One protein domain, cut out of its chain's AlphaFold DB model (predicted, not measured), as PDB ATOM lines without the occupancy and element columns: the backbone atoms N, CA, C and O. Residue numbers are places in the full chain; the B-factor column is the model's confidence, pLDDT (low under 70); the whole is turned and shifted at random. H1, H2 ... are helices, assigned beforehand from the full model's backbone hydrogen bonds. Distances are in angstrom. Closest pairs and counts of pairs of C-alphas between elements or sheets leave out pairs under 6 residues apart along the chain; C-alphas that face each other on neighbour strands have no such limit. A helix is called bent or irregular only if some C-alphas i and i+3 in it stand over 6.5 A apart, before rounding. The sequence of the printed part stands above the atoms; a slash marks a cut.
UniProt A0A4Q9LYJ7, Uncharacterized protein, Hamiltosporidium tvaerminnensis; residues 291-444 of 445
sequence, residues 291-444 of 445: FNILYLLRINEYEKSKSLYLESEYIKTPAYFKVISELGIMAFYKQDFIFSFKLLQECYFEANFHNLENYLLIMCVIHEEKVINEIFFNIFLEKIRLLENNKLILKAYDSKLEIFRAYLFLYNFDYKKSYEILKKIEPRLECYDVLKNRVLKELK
ATOM      1  N   PHE A 291     -52.703  53.977  32.482       94.69
ATOM      2  CA  PHE A 291     -53.685  53.134  33.182       94.69
ATOM      3  C   PHE A 291     -55.009  52.919  32.438       94.69
ATOM      4  O   PHE A 291     -55.661  51.898  32.658       94.69
ATOM      5  N   ASN A 292     -55.390  53.811  31.525       95.00
ATOM      6  CA  ASN A 292     -56.538  53.592  30.643       95.00
ATOM      7  C   ASN A 292     -56.320  52.376  29.712       95.00
ATOM      8  O   ASN A 292     -57.207  51.541  29.558       95.00
ATOM      9  N   ILE A 293     -55.099  52.182  29.188       95.38
ATOM     10  CA  ILE A 293     -54.732  50.971  28.422       95.38
ATOM     11  C   ILE A 293     -54.998  49.728  29.267       95.38
ATOM     12  O   ILE A 293     -55.588  48.763  28.777       95.38
ATOM     13  N   LEU A 294     -54.580  49.761  30.535       94.81
ATOM     14  CA  LEU A 294     -54.732  48.638  31.450       94.81
ATOM     15  C   LEU A 294     -56.202  48.362  31.778       94.81
ATOM     16  O   LEU A 294     -56.616  47.206  31.749       94.81
ATOM     17  N   TYR A 295     -57.005  49.400  32.020       96.56
ATOM     18  CA  TYR A 295     -58.454  49.268  32.182       96.56
ATOM     19  C   TYR A 295     -59.081  48.525  30.994       96.56
ATOM     20  O   TYR A 295     -59.691  47.471  31.191       96.56
ATOM     21  N   LEU A 296     -58.838  49.011  29.769       96.75
ATOM     22  CA  LEU A 296     -59.342  48.415  28.526       96.75
ATOM     23  C   LEU A 296     -58.915  46.949  28.377       96.75
ATOM     24  O   LEU A 296     -59.726  46.100  28.010       96.75
ATOM     25  N   LEU A 297     -57.666  46.611  28.721       94.94
ATOM     26  CA  LEU A 297     -57.195  45.223  28.705       94.94
ATOM     27  C   LEU A 297     -57.976  44.331  29.668       94.94
ATOM     28  O   LEU A 297     -58.352  43.216  29.302       94.94
ATOM     29  N   ARG A 298     -58.232  44.807  30.890       93.12
ATOM     30  CA  ARG A 298     -58.910  44.026  31.934       93.12
ATOM     31  C   ARG A 298     -60.399  43.817  31.655       93.12
ATOM     32  O   ARG A 298     -60.949  42.816  32.105       93.12
ATOM     33  N   ILE A 299     -61.020  44.684  30.853       95.00
ATOM     34  CA  ILE A 299     -62.384  44.489  30.330       95.00
ATOM     35  C   ILE A 299     -62.423  43.790  28.954       95.00
ATOM     36  O   ILE A 299     -63.473  43.728  28.323       95.00
ATOM     37  N   ASN A 300     -61.305  43.199  28.512       93.50
ATOM     38  CA  ASN A 300     -61.147  42.462  27.248       93.50
ATOM     39  C   ASN A 300     -61.275  43.300  25.956       93.50
ATOM     40  O   ASN A 300     -61.513  42.744  24.882       93.50
ATOM     41  N   GLU A 301     -61.037  44.609  26.009       96.19
ATOM     42  CA  GLU A 301     -61.053  45.511  24.849       96.19
ATOM     43  C   GLU A 301     -59.649  45.714  24.244       96.19
ATOM     44  O   GLU A 301     -59.120  46.824  24.173       96.19
ATOM     45  N   TYR A 302     -59.034  44.618  23.782       96.31
ATOM     46  CA  TYR A 302     -57.661  44.615  23.249       96.31
ATOM     47  C   TYR A 302     -57.446  45.588  22.076       96.31
ATOM     48  O   TYR A 302     -56.498  46.367  22.112       96.31
ATOM     49  N   GLU A 303     -58.321  45.586  21.064       96.56
ATOM     50  CA  GLU A 303     -58.144  46.450  19.885       96.56
ATOM     51  C   GLU A 303     -58.184  47.937  20.258       96.56
ATOM     52  O   GLU A 303     -57.346  48.706  19.799       96.56
ATOM     53  N   LYS A 304     -59.084  48.339  21.169       96.38
ATOM     54  CA  LYS A 304     -59.126  49.726  21.660       96.38
ATOM     55  C   LYS A 304     -57.870  50.083  22.449       96.38
ATOM     56  O   LYS A 304     -57.323  51.165  22.269       96.38
ATOM     57  N   SER A 305     -57.401  49.168  23.295       96.31
ATOM     58  CA  SER A 305     -56.168  49.337  24.067       96.31
ATOM     59  C   SER A 305     -54.942  49.518  23.160       96.31
ATOM     60  O   SER A 305     -54.129  50.418  23.368       96.31
ATOM     61  N   LYS A 306     -54.850  48.713  22.095       96.56
ATOM     62  CA  LYS A 306     -53.809  48.814  21.069       96.56
ATOM     63  C   LYS A 306     -53.887  50.131  20.296       96.56
ATOM     64  O   LYS A 306     -52.857  50.782  20.144       96.56
ATOM     65  N   SER A 307     -55.070  50.532  19.828       95.88
ATOM     66  CA  SER A 307     -55.262  51.824  19.155       95.88
ATOM     67  C   SER A 307     -54.828  52.986  20.046       95.88
ATOM     68  O   SER A 307     -54.031  53.812  19.617       95.88
ATOM     69  N   LEU A 308     -55.252  52.985  21.314       94.75
ATOM     70  CA  LEU A 308     -54.875  54.014  22.281       94.75
ATOM     71  C   LEU A 308     -53.356  54.091  22.484       94.75
ATOM     72  O   LEU A 308     -52.799  55.186  22.525       94.75
ATOM     73  N   TYR A 309     -52.673  52.946  22.587       94.62
ATOM     74  CA  TYR A 309     -51.212  52.912  22.673       94.62
ATOM     75  C   TYR A 309     -50.546  53.529  21.436       94.62
ATOM     76  O   TYR A 309     -49.625  54.327  21.576       94.62
ATOM     77  N   LEU A 310     -51.011  53.179  20.232       92.94
ATOM     78  CA  LEU A 310     -50.418  53.646  18.974       92.94
ATOM     79  C   LEU A 310     -50.636  55.145  18.713       92.94
ATOM     80  O   LEU A 310     -49.843  55.751  17.999       92.94
ATOM     81  N   GLU A 311     -51.698  55.729  19.263       89.31
ATOM     82  CA  GLU A 311     -52.049  57.147  19.092       89.31
ATOM     83  C   GLU A 311     -51.398  58.070  20.136       89.31
ATOM     84  O   GLU A 311     -51.433  59.291  19.982       89.31
ATOM     85  N   SER A 312     -50.808  57.516  21.198       84.81
ATOM     86  CA  SER A 312     -50.324  58.297  22.340       84.81
ATOM     87  C   SER A 312     -48.822  58.585  22.263       84.81
ATOM     88  O   SER A 312     -48.004  57.669  22.212       84.81
ATOM     89  N   GLU A 313     -48.438  59.860  22.362       77.25
ATOM     90  CA  GLU A 313     -47.070  60.261  22.720       77.25
ATOM     91  C   GLU A 313     -46.956  60.393  24.239       77.25
ATOM     92  O   GLU A 313     -47.813  61.003  24.885       77.25
ATOM     93  N   TYR A 314     -45.912  59.816  24.835       74.25
ATOM     94  CA  TYR A 314     -45.839  59.745  26.288       74.25
ATOM     95  C   TYR A 314     -44.398  59.595  26.831       74.25
ATOM     96  O   TYR A 314     -43.482  59.155  26.134       74.25
ATOM     97  N   ILE A 315     -44.210  59.953  28.108       77.94
ATOM     98  CA  ILE A 315     -42.919  59.960  28.814       77.94
ATOM     99  C   ILE A 315     -42.646  58.632  29.520       77.94
ATOM    100  O   ILE A 315     -43.275  58.347  30.534       77.94
ATOM    101  N   LYS A 316     -41.624  57.895  29.071       85.38
ATOM    102  CA  LYS A 316     -41.160  56.611  29.632       85.38
ATOM    103  C   LYS A 316     -40.927  56.633  31.164       85.38
ATOM    104  O   LYS A 316     -39.946  57.181  31.647       85.38
ATOM    105  N   THR A 317     -41.822  56.007  31.933       83.06
ATOM    106  CA  THR A 317     -41.853  55.843  33.391       83.06
ATOM    107  C   THR A 317     -41.928  54.355  33.761       83.06
ATOM    108  O   THR A 317     -42.388  53.537  32.962       83.06
ATOM    109  N   PRO A 318     -41.563  53.968  34.998       83.38
ATOM    110  CA  PRO A 318     -41.688  52.580  35.449       83.38
ATOM    111  C   PRO A 318     -43.114  52.012  35.363       83.38
ATOM    112  O   PRO A 318     -43.298  50.856  34.988       83.38
ATOM    113  N   ALA A 319     -44.131  52.821  35.684       84.81
ATOM    114  CA  ALA A 319     -45.532  52.394  35.668       84.81
ATOM    115  C   ALA A 319     -46.012  52.031  34.258       84.81
ATOM    116  O   ALA A 319     -46.733  51.053  34.081       84.81
ATOM    117  N   TYR A 320     -45.566  52.768  33.245       91.12
ATOM    118  CA  TYR A 320     -45.809  52.391  31.857       91.12
ATOM    119  C   TYR A 320     -45.209  51.061  31.522       91.12
ATOM    120  O   TYR A 320     -45.975  50.203  31.125       91.12
ATOM    121  N   PHE A 321     -43.910  50.834  31.731       92.50
ATOM    122  CA  PHE A 321     -43.311  49.560  31.332       92.50
ATOM    123  C   PHE A 321     -44.059  48.364  31.935       92.50
ATOM    124  O   PHE A 321     -44.260  47.366  31.247       92.50
ATOM    125  N   LYS A 322     -44.591  48.496  33.161       92.06
ATOM    126  CA  LYS A 322     -45.533  47.515  33.727       92.06
ATOM    127  C   LYS A 322     -46.794  47.356  32.863       92.06
ATOM    128  O   LYS A 322     -47.064  46.250  32.403       92.06
ATOM    129  N   VAL A 323     -47.526  48.435  32.579       94.50
ATOM    130  CA  VAL A 323     -48.728  48.401  31.718       94.50
ATOM    131  C   VAL A 323     -48.442  47.824  30.325       94.50
ATOM    132  O   VAL A 323     -49.214  47.004  29.831       94.50
ATOM    133  N   ILE A 324     -47.343  48.210  29.675       94.81
ATOM    134  CA  ILE A 324     -47.106  47.826  28.272       94.81
ATOM    135  C   ILE A 324     -46.560  46.412  28.183       94.81
ATOM    136  O   ILE A 324     -46.807  45.731  27.192       94.81
ATOM    137  N   SER A 325     -45.897  45.931  29.239       95.94
ATOM    138  CA  SER A 325     -45.585  44.513  29.362       95.94
ATOM    139  C   SER A 325     -46.860  43.664  29.398       95.94
ATOM    140  O   SER A 325     -46.932  42.654  28.701       95.94
ATOM    141  N   GLU A 326     -47.911  44.106  30.101       95.56
ATOM    142  CA  GLU A 326     -49.207  43.419  30.082       95.56
ATOM    143  C   GLU A 326     -49.886  43.498  28.710       95.56
ATOM    144  O   GLU A 326     -50.402  42.487  28.225       95.56
ATOM    145  N   LEU A 327     -49.843  44.660  28.049       97.12
ATOM    146  CA  LEU A 327     -50.339  44.811  26.676       97.12
ATOM    147  C   LEU A 327     -49.597  43.881  25.706       97.12
ATOM    148  O   LEU A 327     -50.227  43.224  24.878       97.12
ATOM    149  N   GLY A 328     -48.272  43.791  25.826       97.19
ATOM    150  CA  GLY A 328     -47.423  42.926  25.014       97.19
ATOM    151  C   GLY A 328     -47.720  41.444  25.235       97.19
ATOM    152  O   GLY A 328     -47.816  40.690  24.266       97.19
ATOM    153  N   ILE A 329     -47.944  41.025  26.485       95.94
ATOM    154  CA  ILE A 329     -48.368  39.657  26.817       95.94
ATOM    155  C   ILE A 329     -49.771  39.376  26.259       95.94
ATOM    156  O   ILE A 329     -50.009  38.317  25.681       95.94
ATOM    157  N   MET A 330     -50.709  40.322  26.362       95.75
ATOM    158  CA  MET A 330     -52.036  40.153  25.764       95.75
ATOM    159  C   MET A 330     -51.951  40.047  24.236       95.75
ATOM    160  O   MET A 330     -52.573  39.162  23.653       95.75
ATOM    161  N   ALA A 331     -51.144  40.890  23.588       96.12
ATOM    162  CA  ALA A 331     -50.900  40.839  22.147       96.12
ATOM    163  C   ALA A 331     -50.336  39.478  21.709       96.12
ATOM    164  O   ALA A 331     -50.782  38.925  20.705       96.12
ATOM    165  N   PHE A 332     -49.428  38.895  22.502       95.06
ATOM    166  CA  PHE A 332     -48.909  37.546  22.274       95.06
ATOM    167  C   PHE A 332     -50.037  36.504  22.256       95.06
ATOM    168  O   PHE A 332     -50.141  35.718  21.317       95.06
ATOM    169  N   TYR A 333     -50.929  36.527  23.252       93.19
ATOM    170  CA  TYR A 333     -52.060  35.593  23.314       93.19
ATOM    171  C   TYR A 333     -53.144  35.868  22.263       93.19
ATOM    172  O   TYR A 333     -53.875  34.954  21.885       93.19
ATOM    173  N   LYS A 334     -53.235  37.099  21.751       92.69
ATOM    174  CA  LYS A 334     -54.068  37.465  20.594       92.69
ATOM    175  C   LYS A 334     -53.401  37.165  19.246       92.69
ATOM    176  O   LYS A 334     -53.995  37.457  18.214       92.69
ATOM    177  N   GLN A 335     -52.213  36.555  19.254       91.31
ATOM    178  CA  GLN A 335     -51.416  36.214  18.069       91.31
ATOM    179  C   GLN A 335     -50.949  37.436  17.250       91.31
ATOM    180  O   GLN A 335     -50.511  37.296  16.107       91.31
ATOM    181  N   ASP A 336     -50.955  38.637  17.839       93.50
ATOM    182  CA  ASP A 336     -50.311  39.822  17.268       93.50
ATOM    183  C   ASP A 336     -48.832  39.862  17.670       93.50
ATOM    184  O   ASP A 336     -48.366  40.681  18.469       93.50
ATOM    185  N   PHE A 337     -48.083  38.899  17.138       91.81
ATOM    186  CA  PHE A 337     -46.709  38.644  17.555       91.81
ATOM    187  C   PHE A 337     -45.749  39.791  17.234       91.81
ATOM    188  O   PHE A 337     -44.801  40.002  17.976       91.81
ATOM    189  N   ILE A 338     -45.971  40.558  16.163       92.00
ATOM    190  CA  ILE A 338     -45.062  41.663  15.806       92.00
ATOM    191  C   ILE A 338     -45.243  42.843  16.740       92.00
ATOM    192  O   ILE A 338     -44.257  43.421  17.196       92.00
ATOM    193  N   PHE A 339     -46.490  43.183  17.054       95.44
ATOM    194  CA  PHE A 339     -46.759  44.202  18.051       95.44
ATOM    195  C   PHE A 339     -46.260  43.758  19.430       95.44
ATOM    196  O   PHE A 339     -45.519  44.496  20.074       95.44
ATOM    197  N   SER A 340     -46.563  42.518  19.832       96.69
ATOM    198  CA  SER A 340     -46.064  41.930  21.079       96.69
ATOM    199  C   SER A 340     -44.539  41.991  21.185       96.69
ATOM    200  O   SER A 340     -44.014  42.473  22.187       96.69
ATOM    201  N   PHE A 341     -43.821  41.571  20.140       96.81
ATOM    202  CA  PHE A 341     -42.361  41.557  20.126       96.81
ATOM    203  C   PHE A 341     -41.775  42.945  20.374       96.81
ATOM    204  O   PHE A 341     -40.895  43.083  21.217       96.81
ATOM    205  N   LYS A 342     -42.298  43.976  19.701       95.12
ATOM    206  CA  LYS A 342     -41.839  45.362  19.879       95.12
ATOM    207  C   LYS A 342     -42.006  45.836  21.322       95.12
ATOM    208  O   LYS A 342     -41.035  46.295  21.917       95.12
ATOM    209  N   LEU A 343     -43.198  45.655  21.895       96.12
ATOM    210  CA  LEU A 343     -43.494  46.082  23.268       96.12
ATOM    211  C   LEU A 343     -42.637  45.347  24.302       96.12
ATOM    212  O   LEU A 343     -42.070  45.957  25.208       96.12
ATOM    213  N   LEU A 344     -42.542  44.022  24.178       97.25
ATOM    214  CA  LEU A 344     -41.808  43.201  25.136       97.25
ATOM    215  C   LEU A 344     -40.293  43.402  25.012       97.25
ATOM    216  O   LEU A 344     -39.605  43.373  26.028       97.25
ATOM    217  N   GLN A 345     -39.776  43.652  23.803       95.88
ATOM    218  CA  GLN A 345     -38.366  43.981  23.578       95.88
ATOM    219  C   GLN A 345     -38.012  45.317  24.239       95.88
ATOM    220  O   GLN A 345     -36.995  45.409  24.925       95.88
ATOM    221  N   GLU A 346     -38.868  46.328  24.076       94.50
ATOM    222  CA  GLU A 346     -38.715  47.626  24.739       94.50
ATOM    223  C   GLU A 346     -38.674  47.455  26.265       94.50
ATOM    224  O   GLU A 346     -37.740  47.918  26.915       94.50
ATOM    225  N   CYS A 347     -39.612  46.698  26.841       95.69
ATOM    226  CA  CYS A 347     -39.631  46.422  28.282       95.69
ATOM    227  C   CYS A 347     -38.397  45.629  28.756       95.69
ATOM    228  O   CYS A 347     -37.875  45.879  29.844       95.69
ATOM    229  N   TYR A 348     -37.917  44.672  27.958       95.38
ATOM    230  CA  TYR A 348     -36.740  43.868  28.291       95.38
ATOM    231  C   TYR A 348     -35.471  44.726  28.385       95.38
ATOM    232  O   TYR A 348     -34.702  44.551  29.327       95.38
ATOM    233  N   PHE A 349     -35.260  45.650  27.443       93.44
ATOM    234  CA  PHE A 349     -34.054  46.481  27.411       93.44
ATOM    235  C   PHE A 349     -34.152  47.736  28.279       93.44
ATOM    236  O   PHE A 349     -33.198  48.059  28.979       93.44
ATOM    237  N   GLU A 350     -35.279  48.446  28.249       91.19
ATOM    238  CA  GLU A 350     -35.394  49.746  28.921       91.19
ATOM    239  C   GLU A 350     -35.788  49.616  30.397       91.19
ATOM    240  O   GLU A 350     -35.353  50.418  31.222       91.19
ATOM    241  N   ALA A 351     -36.564  48.587  30.756       88.62
ATOM    242  CA  ALA A 351     -37.002  48.345  32.135       88.62
ATOM    243  C   ALA A 351     -36.315  47.143  32.806       88.62
ATOM    244  O   ALA A 351     -36.599  46.851  33.966       88.62
ATOM    245  N   ASN A 352     -35.407  46.452  32.105       88.19
ATOM    246  CA  ASN A 352     -34.722  45.242  32.581       88.19
ATOM    247  C   ASN A 352     -35.681  44.117  33.024       88.19
ATOM    248  O   ASN A 352     -35.399  43.356  33.953       88.19
ATOM    249  N   PHE A 353     -36.836  43.986  32.362       90.94
ATOM    250  CA  PHE A 353     -37.828  42.949  32.670       90.94
ATOM    251  C   PHE A 353     -37.431  41.594  32.062       90.94
ATOM    252  O   PHE A 353     -38.015  41.105  31.092       90.94
ATOM    253  N   HIS A 354     -36.415  40.951  32.643       89.81
ATOM    254  CA  HIS A 354     -35.879  39.671  32.160       89.81
ATOM    255  C   HIS A 354     -36.871  38.499  32.241       89.81
ATOM    256  O   HIS A 354     -36.706  37.494  31.550       89.81
ATOM    257  N   ASN A 355     -37.933  38.616  33.039       89.69
ATOM    258  CA  ASN A 355     -39.030  37.648  33.075       89.69
ATOM    259  C   ASN A 355     -39.791  37.554  31.736       89.69
ATOM    260  O   ASN A 355     -40.435  36.539  31.476       89.69
ATOM    261  N   LEU A 356     -39.693  38.569  30.868       93.31
ATOM    262  CA  LEU A 356     -40.324  38.585  29.543       93.31
ATOM    263  C   LEU A 356     -39.529  37.810  28.479       93.31
ATOM    264  O   LEU A 356     -40.036  37.567  27.384       93.31
ATOM    265  N   GLU A 357     -38.298  37.395  28.793       94.31
ATOM    266  CA  GLU A 357     -37.368  36.787  27.837       94.31
ATOM    267  C   GLU A 357     -37.952  35.546  27.149       94.31
ATOM    268  O   GLU A 357     -37.788  35.382  25.945       94.31
ATOM    269  N   ASN A 358     -38.685  34.696  27.878       94.25
ATOM    270  CA  ASN A 358     -39.289  33.492  27.299       94.25
ATOM    271  C   ASN A 358     -40.259  33.824  26.153       94.25
ATOM    272  O   ASN A 358     -40.215  33.157  25.123       94.25
ATOM    273  N   TYR A 359     -41.094  34.861  26.290       95.94
ATOM    274  CA  TYR A 359     -42.023  35.272  25.230       95.94
ATOM    275  C   TYR A 359     -41.272  35.731  23.981       95.94
ATOM    276  O   TYR A 359     -41.617  35.334  22.868       95.94
ATOM    277  N   LEU A 360     -40.211  36.520  24.167       96.75
ATOM    278  CA  LEU A 360     -39.371  37.000  23.074       96.75
ATOM    279  C   LEU A 360     -38.663  35.842  22.358       96.75
ATOM    280  O   LEU A 360     -38.735  35.752  21.135       96.75
ATOM    281  N   LEU A 361     -38.065  34.905  23.106       95.94
ATOM    282  CA  LEU A 361     -37.433  33.710  22.539       95.94
ATOM    283  C   LEU A 361     -38.446  32.858  21.757       95.94
ATOM    284  O   LEU A 361     -38.150  32.432  20.644       95.94
ATOM    285  N   ILE A 362     -39.650  32.634  22.297       95.81
ATOM    286  CA  ILE A 362     -40.719  31.895  21.605       95.81
ATOM    287  C   ILE A 362     -41.085  32.588  20.285       95.81
ATOM    288  O   ILE A 362     -41.207  31.921  19.257       95.81
ATOM    289  N   MET A 363     -41.228  33.915  20.277       95.81
ATOM    290  CA  MET A 363     -41.535  34.665  19.057       95.81
ATOM    291  C   MET A 363     -40.403  34.618  18.024       95.81
ATOM    292  O   MET A 363     -40.703  34.542  16.833       95.81
ATOM    293  N   CYS A 364     -39.133  34.564  18.443       95.38
ATOM    294  CA  CYS A 364     -38.015  34.283  17.532       95.38
ATOM    295  C   CYS A 364     -38.166  32.914  16.847       95.38
ATOM    296  O   CYS A 364     -37.879  32.794  15.660       95.38
ATOM    297  N   VAL A 365     -38.676  31.896  17.555       93.75
ATOM    298  CA  VAL A 365     -38.956  30.576  16.958       93.75
ATOM    299  C   VAL A 365     -40.143  30.627  15.991       93.75
ATOM    300  O   VAL A 365     -40.070  30.090  14.888       93.75
ATOM    301  N   ILE A 366     -41.244  31.269  16.383       91.81
ATOM    302  CA  ILE A 366     -42.487  31.273  15.595       91.81
ATOM    303  C   ILE A 366     -42.373  32.161  14.345       91.81
ATOM    304  O   ILE A 366     -42.884  31.800  13.285       91.81
ATOM    305  N   HIS A 367     -41.711  33.315  14.452       89.31
ATOM    306  CA  HIS A 367     -41.735  34.379  13.443       89.31
ATOM    307  C   HIS A 367     -40.354  34.929  13.081       89.31
ATOM    308  O   HIS A 367     -40.220  36.126  12.836       89.31
ATOM    309  N   GLU A 368     -39.350  34.059  12.972       87.94
ATOM    310  CA  GLU A 368     -37.974  34.427  12.608       87.94
ATOM    311  C   GLU A 368     -37.889  35.460  11.477       87.94
ATOM    312  O   GLU A 368     -37.346  36.537  11.689       87.94
ATOM    313  N   GLU A 369     -38.490  35.192  10.311       87.12
ATOM    314  CA  GLU A 369     -38.403  36.085   9.142       87.12
ATOM    315  C   GLU A 369     -38.848  37.528   9.433       87.12
ATOM    316  O   GLU A 369     -38.387  38.467   8.789       87.12
ATOM    317  N   LYS A 370     -39.767  37.710  10.387       88.06
ATOM    318  CA  LYS A 370     -40.328  39.019  10.728       88.06
ATOM    319  C   LYS A 370     -39.543  39.746  11.820       88.06
ATOM    320  O   LYS A 370     -39.713  40.953  11.953       88.06
ATOM    321  N   VAL A 371     -38.724  39.032  12.596       91.06
ATOM    322  CA  VAL A 371     -37.942  39.594  13.713       91.06
ATOM    323  C   VAL A 371     -36.432  39.467  13.511       91.06
ATOM    324  O   VAL A 371     -35.671  39.900  14.365       91.06
ATOM    325  N   ILE A 372     -35.977  38.924  12.378       90.25
ATOM    326  CA  ILE A 372     -34.558  38.669  12.080       90.25
ATOM    327  C   ILE A 372     -33.662  39.914  12.179       90.25
ATOM    328  O   ILE A 372     -32.484  39.804  12.503       90.25
ATOM    329  N   ASN A 373     -34.225  41.098  11.929       89.50
ATOM    330  CA  ASN A 373     -33.509  42.374  11.982       89.50
ATOM    331  C   ASN A 373     -33.602  43.070  13.352       89.50
ATOM    332  O   ASN A 373     -33.080  44.171  13.514       89.50
ATOM    333  N   GLU A 374     -34.291  42.471  14.322       93.75
ATOM    334  CA  GLU A 374     -34.480  43.050  15.649       93.75
ATOM    335  C   GLU A 374     -33.290  42.754  16.572       93.75
ATOM    336  O   GLU A 374     -32.658  41.698  16.499       93.75
ATOM    337  N   ILE A 375     -33.010  43.668  17.505       93.50
ATOM    338  CA  ILE A 375     -31.851  43.575  18.410       93.50
ATOM    339  C   ILE A 375     -31.902  42.290  19.243       93.50
ATOM    340  O   ILE A 375     -30.891  41.601  19.395       93.50
ATOM    341  N   PHE A 376     -33.078  41.930  19.761       95.25
ATOM    342  CA  PHE A 376     -33.230  40.728  20.573       95.25
ATOM    343  C   PHE A 376     -32.998  39.439  19.767       95.25
ATOM    344  O   PHE A 376     -32.539  38.443  20.328       95.25
ATOM    345  N   PHE A 377     -33.233  39.439  18.451       94.44
ATOM    346  CA  PHE A 377     -32.963  38.263  17.622       94.44
ATOM    347  C   PHE A 377     -31.463  37.939  17.545       94.44
ATOM    348  O   PHE A 377     -31.082  36.769  17.553       94.44
ATOM    349  N   ASN A 378     -30.588  38.948  17.597       92.56
ATOM    350  CA  ASN A 378     -29.144  38.712  17.705       92.56
ATOM    351  C   ASN A 378     -28.783  37.989  19.012       92.56
ATOM    352  O   ASN A 378     -28.009  37.034  18.991       92.56
ATOM    353  N   ILE A 379     -29.409  38.372  20.132       92.19
ATOM    354  CA  ILE A 379     -29.245  37.684  21.425       92.19
ATOM    355  C   ILE A 379     -29.721  36.228  21.324       92.19
ATOM    356  O   ILE A 379     -29.078  35.320  21.852       92.19
ATOM    357  N   PHE A 380     -30.845  35.994  20.645       93.50
ATOM    358  CA  PHE A 380     -31.362  34.652  20.384       93.50
ATOM    359  C   PHE A 380     -30.353  33.799  19.595       93.50
ATOM    360  O   PHE A 380     -30.045  32.684  20.022       93.50
ATOM    361  N   LEU A 381     -29.771  34.331  18.514       90.69
ATOM    362  CA  LEU A 381     -28.752  33.636  17.717       90.69
ATOM    363  C   LEU A 381     -27.478  33.330  18.511       90.69
ATOM    364  O   LEU A 381     -26.962  32.215  18.438       90.69
ATOM    365  N   GLU A 382     -26.967  34.290  19.284       88.88
ATOM    366  CA  GLU A 382     -25.783  34.079  20.126       88.88
ATOM    367  C   GLU A 382     -26.004  32.945  21.131       88.88
ATOM    368  O   GLU A 382     -25.147  32.071  21.283       88.88
ATOM    369  N   LYS A 383     -27.180  32.906  21.765       86.75
ATOM    370  CA  LYS A 383     -27.538  31.848  22.717       86.75
ATOM    371  C   LYS A 383     -27.721  30.486  22.045       86.75
ATOM    372  O   LYS A 383     -27.328  29.477  22.625       86.75
ATOM    373  N   ILE A 384     -28.254  30.438  20.821       85.75
ATOM    374  CA  ILE A 384     -28.374  29.188  20.051       85.75
ATOM    375  C   ILE A 384     -27.014  28.634  19.650       85.75
ATOM    376  O   ILE A 384     -26.804  27.429  19.766       85.75
ATOM    377  N   ARG A 385     -26.065  29.476  19.230       80.50
ATOM    378  CA  ARG A 385     -24.716  29.019  18.840       80.50
ATOM    379  C   ARG A 385     -23.996  28.277  19.963       80.50
ATOM    380  O   ARG A 385     -23.262  27.325  19.710       80.50
ATOM    381  N   LEU A 386     -24.249  28.652  21.217       70.31
ATOM    382  CA  LEU A 386     -23.727  27.928  22.383       70.31
ATOM    383  C   LEU A 386     -24.272  26.489  22.474       70.31
ATOM    384  O   LEU A 386     -23.621  25.617  23.049       70.31
ATOM    385  N   LEU A 387     -25.443  26.231  21.886       69.50
ATOM    386  CA  LEU A 387     -26.120  24.936  21.850       69.50
ATOM    387  C   LEU A 387     -25.856  24.119  20.586       69.50
ATOM    388  O   LEU A 387     -26.025  22.903  20.635       69.50
ATOM    389  N   GLU A 388     -25.399  24.728  19.489       61.56
ATOM    390  CA  GLU A 388     -25.045  24.018  18.246       61.56
ATOM    391  C   GLU A 388     -23.961  22.946  18.466       61.56
ATOM    392  O   GLU A 388     -23.926  21.925  17.777       61.56
ATOM    393  N   ASN A 389     -23.124  23.109  19.497       57.47
ATOM    394  CA  ASN A 389     -22.128  22.113  19.901       57.47
ATOM    395  C   ASN A 389     -22.732  20.876  20.603       57.47
ATOM    396  O   ASN A 389     -22.039  19.876  20.802       57.47
ATOM    397  N   ASN A 390     -24.020  20.902  20.962       59.44
ATOM    398  CA  ASN A 390     -24.727  19.806  21.620       59.44
ATOM    399  C   ASN A 390     -25.506  18.953  20.600       59.44
ATOM    400  O   ASN A 390     -26.722  19.063  20.449       59.44
ATOM    401  N   LYS A 391     -24.788  18.053  19.914       58.97
ATOM    402  CA  LYS A 391     -25.326  17.186  18.842       58.97
ATOM    403  C   LYS A 391     -26.513  16.305  19.245       58.97
ATOM    404  O   LYS A 391     -27.196  15.781  18.372       58.97
ATOM    405  N   LEU A 392     -26.728  16.079  20.539       67.06
ATOM    406  CA  LEU A 392     -27.705  15.104  21.018       67.06
ATOM    407  C   LEU A 392     -29.115  15.687  21.192       67.06
ATOM    408  O   LEU A 392     -30.036  14.905  21.412       67.06
ATOM    409  N   ILE A 393     -29.290  17.020  21.106       74.44
ATOM    410  CA  ILE A 393     -30.594  17.720  21.219       74.44
ATOM    411  C   ILE A 393     -31.421  17.135  22.391       74.44
ATOM    412  O   ILE A 393     -32.608  16.821  22.284       74.44
ATOM    413  N   LEU A 394     -30.752  16.890  23.524       80.62
ATOM    414  CA  LEU A 394     -31.360  16.210  24.665       80.62
ATOM    415  C   LEU A 394     -32.367  17.111  25.366       80.62
ATOM    416  O   LEU A 394     -32.375  18.332  25.219       80.62
ATOM    417  N   LYS A 395     -33.222  16.485  26.172       84.25
ATOM    418  CA  LYS A 395     -34.143  17.219  27.026       84.25
ATOM    419  C   LYS A 395     -33.454  17.945  28.163       84.25
ATOM    420  O   LYS A 395     -32.718  17.335  28.928       84.25
ATOM    421  N   ALA A 396     -33.757  19.236  28.264       82.25
ATOM    422  CA  ALA A 396     -33.351  20.120  29.330       82.25
ATOM    423  C   ALA A 396     -34.517  20.365  30.300       82.25
ATOM    424  O   ALA A 396     -35.694  20.229  29.957       82.25
ATOM    425  N   TYR A 397     -34.166  20.712  31.537       84.31
ATOM    426  CA  TYR A 397     -35.119  21.167  32.553       84.31
ATOM    427  C   TYR A 397     -35.357  22.682  32.491       84.31
ATOM    428  O   TYR A 397     -36.379  23.159  32.969       84.31
ATOM    429  N   ASP A 398     -34.423  23.429  31.899       88.38
ATOM    430  CA  ASP A 398     -34.512  24.877  31.736       88.38
ATOM    431  C   ASP A 398     -35.413  25.249  30.547       88.38
ATOM    432  O   ASP A 398     -35.264  24.709  29.446       88.38
ATOM    433  N   SER A 399     -36.341  26.188  30.758       90.50
ATOM    434  CA  SER A 399     -37.312  26.581  29.733       90.50
ATOM    435  C   SER A 399     -36.657  27.231  28.516       90.50
ATOM    436  O   SER A 399     -37.094  26.991  27.396       90.50
ATOM    437  N   LYS A 400     -35.599  28.029  28.699       90.88
ATOM    438  CA  LYS A 400     -34.922  28.724  27.593       90.88
ATOM    439  C   LYS A 400     -34.212  27.715  26.702       90.88
ATOM    440  O   LYS A 400     -34.354  27.761  25.482       90.88
ATOM    441  N   LEU A 401     -33.528  26.745  27.312       89.25
ATOM    442  CA  LEU A 401     -32.901  25.638  26.588       89.25
ATOM    443  C   LEU A 401     -33.920  24.812  25.793       89.25
ATOM    444  O   LEU A 401     -33.656  24.445  24.650       89.25
ATOM    445  N   GLU A 402     -35.101  24.559  26.358       92.56
ATOM    446  CA  GLU A 402     -36.169  23.854  25.647       92.56
ATOM    447  C   GLU A 402     -36.741  24.683  24.475       92.56
ATOM    448  O   GLU A 402     -37.057  24.096  23.440       92.56
ATOM    449  N   ILE A 403     -36.807  26.020  24.565       94.38
ATOM    450  CA  ILE A 403     -37.191  26.890  23.429       94.38
ATOM    451  C   ILE A 403     -36.177  26.768  22.286       94.38
ATOM    452  O   ILE A 403     -36.563  26.562  21.134       94.38
ATOM    453  N   PHE A 404     -34.877  26.814  22.584       91.44
ATOM    454  CA  PHE A 404     -33.840  26.605  21.567       91.44
ATOM    455  C   PHE A 404     -33.891  25.195  20.974       91.44
ATOM    456  O   PHE A 404     -33.728  25.009  19.769       91.44
ATOM    457  N   ARG A 405     -34.201  24.186  21.792       89.62
ATOM    458  CA  ARG A 405     -34.437  22.830  21.296       89.62
ATOM    459  C   ARG A 405     -35.622  22.785  20.329       89.62
ATOM    460  O   ARG A 405     -35.546  22.112  19.305       89.62
ATOM    461  N   ALA A 406     -36.709  23.497  20.632       93.38
ATOM    462  CA  ALA A 406     -37.864  23.606  19.745       93.38
ATOM    463  C   ALA A 406     -37.502  24.271  18.409       93.38
ATOM    464  O   ALA A 406     -37.988  23.831  17.365       93.38
ATOM    465  N   TYR A 407     -36.624  25.277  18.428       92.56
ATOM    466  CA  TYR A 407     -36.071  25.884  17.219       92.56
ATOM    467  C   TYR A 407     -35.280  24.878  16.370       92.56
ATOM    468  O   TYR A 407     -35.532  24.759  15.176       92.56
ATOM    469  N   LEU A 408     -34.395  24.083  16.983       89.44
ATOM    470  CA  LEU A 408     -33.631  23.054  16.266       89.44
ATOM    471  C   LEU A 408     -34.529  21.967  15.652       89.44
ATOM    472  O   LEU A 408     -34.260  21.508  14.544       89.44
ATOM    473  N   PHE A 409     -35.606  21.556  16.330       90.75
ATOM    474  CA  PHE A 409     -36.594  20.644  15.734       90.75
ATOM    475  C   PHE A 409     -37.302  21.277  14.534       90.75
ATOM    476  O   PHE A 409     -37.460  20.620  13.509       90.75
ATOM    477  N   LEU A 410     -37.671  22.556  14.639       91.31
ATOM    478  CA  LEU A 410     -38.304  23.290  13.547       91.31
ATOM    479  C   LEU A 410     -37.380  23.407  12.327       91.31
ATOM    480  O   LEU A 410     -37.825  23.148  11.216       91.31
ATOM    481  N   TYR A 411     -36.096  23.704  12.549       87.00
ATOM    482  CA  TYR A 411     -35.061  23.761  11.508       87.00
ATOM    483  C   TYR A 411     -34.833  22.405  10.817       87.00
ATOM    484  O   TYR A 411     -34.481  22.344   9.645       87.00
ATOM    485  N   ASN A 412     -35.084  21.299  11.523       87.38
ATOM    486  CA  ASN A 412     -35.089  19.946  10.958       87.38
ATOM    487  C   ASN A 412     -36.472  19.529  10.412       87.38
ATOM    488  O   ASN A 412     -36.758  18.340  10.286       87.38
ATOM    489  N   PHE A 413     -37.335  20.502  10.106       90.44
ATOM    490  CA  PHE A 413     -38.680  20.330   9.550       90.44
ATOM    491  C   PHE A 413     -39.683  19.581  10.453       90.44
ATOM    492  O   PHE A 413     -40.772  19.210  10.006       90.44
ATOM    493  N   ASP A 414     -39.385  19.406  11.745       92.25
ATOM    494  CA  ASP A 414     -40.281  18.783  12.727       92.25
ATOM    495  C   ASP A 414     -41.076  19.842  13.513       92.25
ATOM    496  O   ASP A 414     -40.875  20.094  14.709       92.25
ATOM    497  N   TYR A 415     -42.023  20.476  12.819       94.56
ATOM    498  CA  TYR A 415     -42.916  21.470  13.424       94.56
ATOM    499  C   TYR A 415     -43.807  20.875  14.525       94.56
ATOM    500  O   TYR A 415     -44.172  21.586  15.461       94.56
ATOM    501  N   LYS A 416     -44.145  19.576  14.452       96.00
ATOM    502  CA  LYS A 416     -44.959  18.902  15.475       96.00
ATOM    503  C   LYS A 416     -44.199  18.840  16.789       96.00
ATOM    504  O   LYS A 416     -44.744  19.222  17.825       96.00
ATOM    505  N   LYS A 417     -42.932  18.417  16.749       94.38
ATOM    506  CA  LYS A 417     -42.110  18.358  17.953       94.38
ATOM    507  C   LYS A 417     -41.794  19.736  18.496       94.38
ATOM    508  O   LYS A 417     -41.881  19.929  19.705       94.38
ATOM    509  N   SER A 418     -41.496  20.697  17.623       95.00
ATOM    510  CA  SER A 418     -41.334  22.096  18.022       95.00
ATOM    511  C   SER A 418     -42.566  22.600  18.791       95.00
ATOM    512  O   SER A 418     -42.442  23.057  19.929       95.00
ATOM    513  N   TYR A 419     -43.767  22.395  18.239       96.44
ATOM    514  CA  TYR A 419     -45.027  22.760  18.887       96.44
ATOM    515  C   TYR A 419     -45.229  22.066  20.240       96.44
ATOM    516  O   TYR A 419     -45.545  22.734  21.222       96.44
ATOM    517  N   GLU A 420     -45.016  20.747  20.330       95.50
ATOM    518  CA  GLU A 420     -45.150  19.999  21.590       95.50
ATOM    519  C   GLU A 420     -44.280  20.574  22.714       95.50
ATOM    520  O   GLU A 420     -44.661  20.525  23.885       95.50
ATOM    521  N   ILE A 421     -43.091  21.073  22.375       94.94
ATOM    522  CA  ILE A 421     -42.158  21.651  23.339       94.94
ATOM    523  C   ILE A 421     -42.636  23.036  23.758       94.94
ATOM    524  O   ILE A 421     -42.791  23.284  24.951       94.94
ATOM    525  N   LEU A 422     -42.934  23.912  22.793       95.75
ATOM    526  CA  LEU A 422     -43.391  25.271  23.083       95.75
ATOM    527  C   LEU A 422     -44.711  25.272  23.866       95.75
ATOM    528  O   LEU A 422     -44.846  26.028  24.821       95.75
ATOM    529  N   LYS A 423     -45.644  24.365  23.550       94.44
ATOM    530  CA  LYS A 423     -46.921  24.209  24.266       94.44
ATOM    531  C   LYS A 423     -46.742  23.740  25.714       94.44
ATOM    532  O   LYS A 423     -47.575  24.044  26.560       94.44
ATOM    533  N   LYS A 424     -45.672  23.001  26.028       93.88
ATOM    534  CA  LYS A 424     -45.351  22.635  27.422       93.88
ATOM    535  C   LYS A 424     -44.816  23.817  28.225       93.88
ATOM    536  O   LYS A 424     -45.026  23.852  29.430       93.88
ATOM    537  N   ILE A 425     -44.118  24.738  27.566       93.38
ATOM    538  CA  ILE A 425     -43.540  25.934  28.188       93.38
ATOM    539  C   ILE A 425     -44.618  27.001  28.372       93.38
ATOM    540  O   ILE A 425     -44.723  27.583  29.446       93.38
ATOM    541  N   GLU A 426     -45.442  27.211  27.347       94.31
ATOM    542  CA  GLU A 426     -46.557  28.149  27.359       94.31
ATOM    543  C   GLU A 426     -47.852  27.428  26.934       94.31
ATOM    544  O   GLU A 426     -48.166  27.338  25.741       94.31
ATOM    545  N   PRO A 427     -48.625  26.880  27.893       92.12
ATOM    546  CA  PRO A 427     -49.832  26.100  27.612       92.12
ATOM    547  C   PRO A 427     -50.913  26.856  26.849       92.12
ATOM    548  O   PRO A 427     -51.723  26.228  26.165       92.12
ATOM    549  N   ARG A 428     -50.946  28.190  26.926       90.88
ATOM    550  CA  ARG A 428     -51.930  29.009  26.202       90.88
ATOM    551  C   ARG A 428     -51.492  29.345  24.778       90.88
ATOM    552  O   ARG A 428     -52.288  29.886  24.023       90.88
ATOM    553  N   LEU A 429     -50.269  28.990  24.381       91.38
ATOM    554  CA  LEU A 429     -49.755  29.264  23.044       91.38
ATOM    555  C   LEU A 429     -50.494  28.455  21.975       91.38
ATOM    556  O   LEU A 429     -50.555  27.222  22.018       91.38
ATOM    557  N   GLU A 430     -50.998  29.147  20.963       88.94
ATOM    558  CA  GLU A 430     -51.594  28.552  19.770       88.94
ATOM    559  C   GLU A 430     -50.767  28.944  18.546       88.94
ATOM    560  O   GLU A 430     -50.965  29.996  17.953       88.94
ATOM    561  N   CYS A 431     -49.780  28.112  18.196       90.94
ATOM    562  CA  CYS A 431     -48.867  28.384  17.080       90.94
ATOM    563  C   CYS A 431     -48.666  27.201  16.120       90.94
ATOM    564  O   CYS A 431     -47.812  27.275  15.242       90.94
ATOM    565  N   TYR A 432     -49.437  26.114  16.263       93.19
ATOM    566  CA  TYR A 432     -49.253  24.895  15.463       93.19
ATOM    567  C   TYR A 432     -49.287  25.178  13.956       93.19
ATOM    568  O   TYR A 432     -48.360  24.807  13.237       93.19
ATOM    569  N   ASP A 433     -50.318  25.888  13.490       91.44
ATOM    570  CA  ASP A 433     -50.478  26.202  12.068       91.44
ATOM    571  C   ASP A 433     -49.404  27.167  11.562       91.44
ATOM    572  O   ASP A 433     -48.933  27.027  10.436       91.44
ATOM    573  N   VAL A 434     -48.949  28.099  12.406       90.62
ATOM    574  CA  VAL A 434     -47.863  29.026  12.059       90.62
ATOM    575  C   VAL A 434     -46.555  28.265  11.834       90.62
ATOM    576  O   VAL A 434     -45.908  28.448  10.804       90.62
ATOM    577  N   LEU A 435     -46.200  27.358  12.750       93.00
ATOM    578  CA  LEU A 435     -45.000  26.524  12.633       93.00
ATOM    579  C   LEU A 435     -45.082  25.571  11.434       93.00
ATOM    580  O   LEU A 435     -44.108  25.416  10.696       93.00
ATOM    581  N   LYS A 436     -46.253  24.964  11.206       92.94
ATOM    582  CA  LYS A 436     -46.509  24.106  10.043       92.94
ATOM    583  C   LYS A 436     -46.305  24.872   8.737       92.94
ATOM    584  O   LYS A 436     -45.570  24.407   7.870       92.94
ATOM    585  N   ASN A 437     -46.931  26.039   8.600       90.12
ATOM    586  CA  ASN A 437     -46.841  26.856   7.390       90.12
ATOM    587  C   ASN A 437     -45.413  27.328   7.127       90.12
ATOM    588  O   ASN A 437     -44.988  27.372   5.976       90.12
ATOM    589  N   ARG A 438     -44.658  27.632   8.185       87.50
ATOM    590  CA  ARG A 438     -43.247  27.994   8.071       87.50
ATOM    591  C   ARG A 438     -42.416  26.864   7.452       87.50
ATOM    592  O   ARG A 438     -41.738  27.095   6.457       87.50
ATOM    593  N   VAL A 439     -42.532  25.645   7.980       89.19
ATOM    594  CA  VAL A 439     -41.836  24.467   7.428       89.19
ATOM    595  C   VAL A 439     -42.260  24.185   5.984       89.19
ATOM    596  O   VAL A 439     -41.413  23.915   5.139       89.19
ATOM    597  N   LEU A 440     -43.558  24.279   5.672       87.44
ATOM    598  CA  LEU A 440     -44.054  24.060   4.305       87.44
ATOM    599  C   LEU A 440     -43.474  25.076   3.309       87.44
ATOM    600  O   LEU A 440     -42.999  24.683   2.245       87.44
ATOM    601  N   LYS A 441     -43.414  26.358   3.696       84.62
ATOM    602  CA  LYS A 441     -42.823  27.431   2.885       84.62
ATOM    603  C   LYS A 441     -41.342  27.178   2.584       84.62
ATOM    604  O   LYS A 441     -40.909  27.378   1.450       84.62
ATOM    605  N   GLU A 442     -40.573  26.718   3.571       78.06
ATOM    606  CA  GLU A 442     -39.153  26.371   3.402       78.06
ATOM    607  C   GLU A 442     -38.958  25.149   2.481       78.06
ATOM    608  O   GLU A 442     -37.989  25.089   1.721       78.06
ATOM    609  N   LEU A 443     -39.918  24.218   2.465       76.31
ATOM    610  CA  LEU A 443     -39.931  23.046   1.582       76.31
ATOM    611  C   LEU A 443     -40.444  23.335   0.155       76.31
ATOM    612  O   LEU A 443     -40.412  22.432  -0.683       76.31
ATOM    613  N   LYS A 444     -40.869  24.573  -0.150       63.78
ATOM    614  CA  LYS A 444     -41.485  24.981  -1.435       63.78
ATOM    615  C   LYS A 444     -42.697  24.121  -1.846       63.78
ATOM    616  O   LYS A 444     -42.903  23.880  -3.037       63.78
TER     617      LYS A 444
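AT A GLANCE: This is residues 291 to 444 of the 445 residues of an uncharacterized protein of Hamiltosporidium tvaerminnensis (UniProt A0A4Q9LYJ7). Helical hairpins follow one another along an elongated body: H1 and H2 make one end, H3 and H4 come next, H5 sits in the middle, and H8 and H9 stand toward the other end. H7 crosses H5, and H10 packs at the turn of the hairpin of H8 and H9. The printed part has 154 residues with ten named helices, H1 to H10 in order, and no named strand; the class is all helix. It is compact, with a radius of gyration of the C-alphas of 16.3 A, and spans 48 by 28 by 27 A.

HOW THE PARTS SIT: Begin at H3, residues 318 to 333, the longest helix by residues. It makes a hairpin with H4, residues 337 to 350, at a shallow tilt of 27 degrees; their closest C-alphas, of Gly 328 and Ser 340, are 4.3 A apart. H1, residues 291 to 298, touches H3, the closest C-alphas being Leu 294 and Val 323 at 6.0 A, with residues 323 to 330 of H3 alone. H2, residues 302 to 311, makes a hairpin with H1, closest at the C-alphas of Ile 293 and Ser 305, 4.9 A. Now look at H5, residues 354 to 366, irregular with C-alphas 355 and 358 7.1 A apart: it makes a hairpin with H4, closest at the C-alphas of Tyr 348 and His 354, 5.8 A, at a shallow tilt of 32 degrees, only just short of steep. H8, residues 399 to 411, touches H5 at 10 degrees, the same way, closest at the C-alphas of Val 365 and Tyr 407, 5.5 A. H9, residues 415 to 425, makes a hairpin with H8, closest at the C-alphas of Ala 406 and Ser 418, 4.2 A. H10, residues 432 to 442, makes a hairpin with H9, closest at the C-alphas of Tyr 415 and Leu 435, 5.5 A. H7, residues 375 to 388, touches H5 with residues 376 to 380 alone, about perpendicular at 78 degrees, closest at the C-alphas of Cys 364 and Phe 377, 6.4 A. H6, residues 368 to 371, touches no helix. Each O i to N i+4 pair is within hydrogen-bond range in H1, H2, H3, H4, H8, H9 and H10, against 7 of 9 in H5 and 7 of 10 in H7; H6 is too short for such a pair.

IN THESE COORDINATES: Find C-alpha 318 at (-41.688, 52.580, 35.449); from there H3 runs 23.3 A to C-alpha 333. H7 measures 20.7 A, H5 19.7 A and H4 19.5 A. H1 begins at C-alpha 291, (-53.685, 53.134, 33.182), and H10 ends at C-alpha 442, (-39.153, 26.371, 3.402).

THE WHOLE: The C-alphas farthest apart, of Asn 292 and Lys 391, are 49.4 A apart. The printed part has no cut and no long link. Residues 310 to 315, of which 310 to 311 belong to H2, stand free. Look for pLDDT under 70 at residues 387 to 392 and 444.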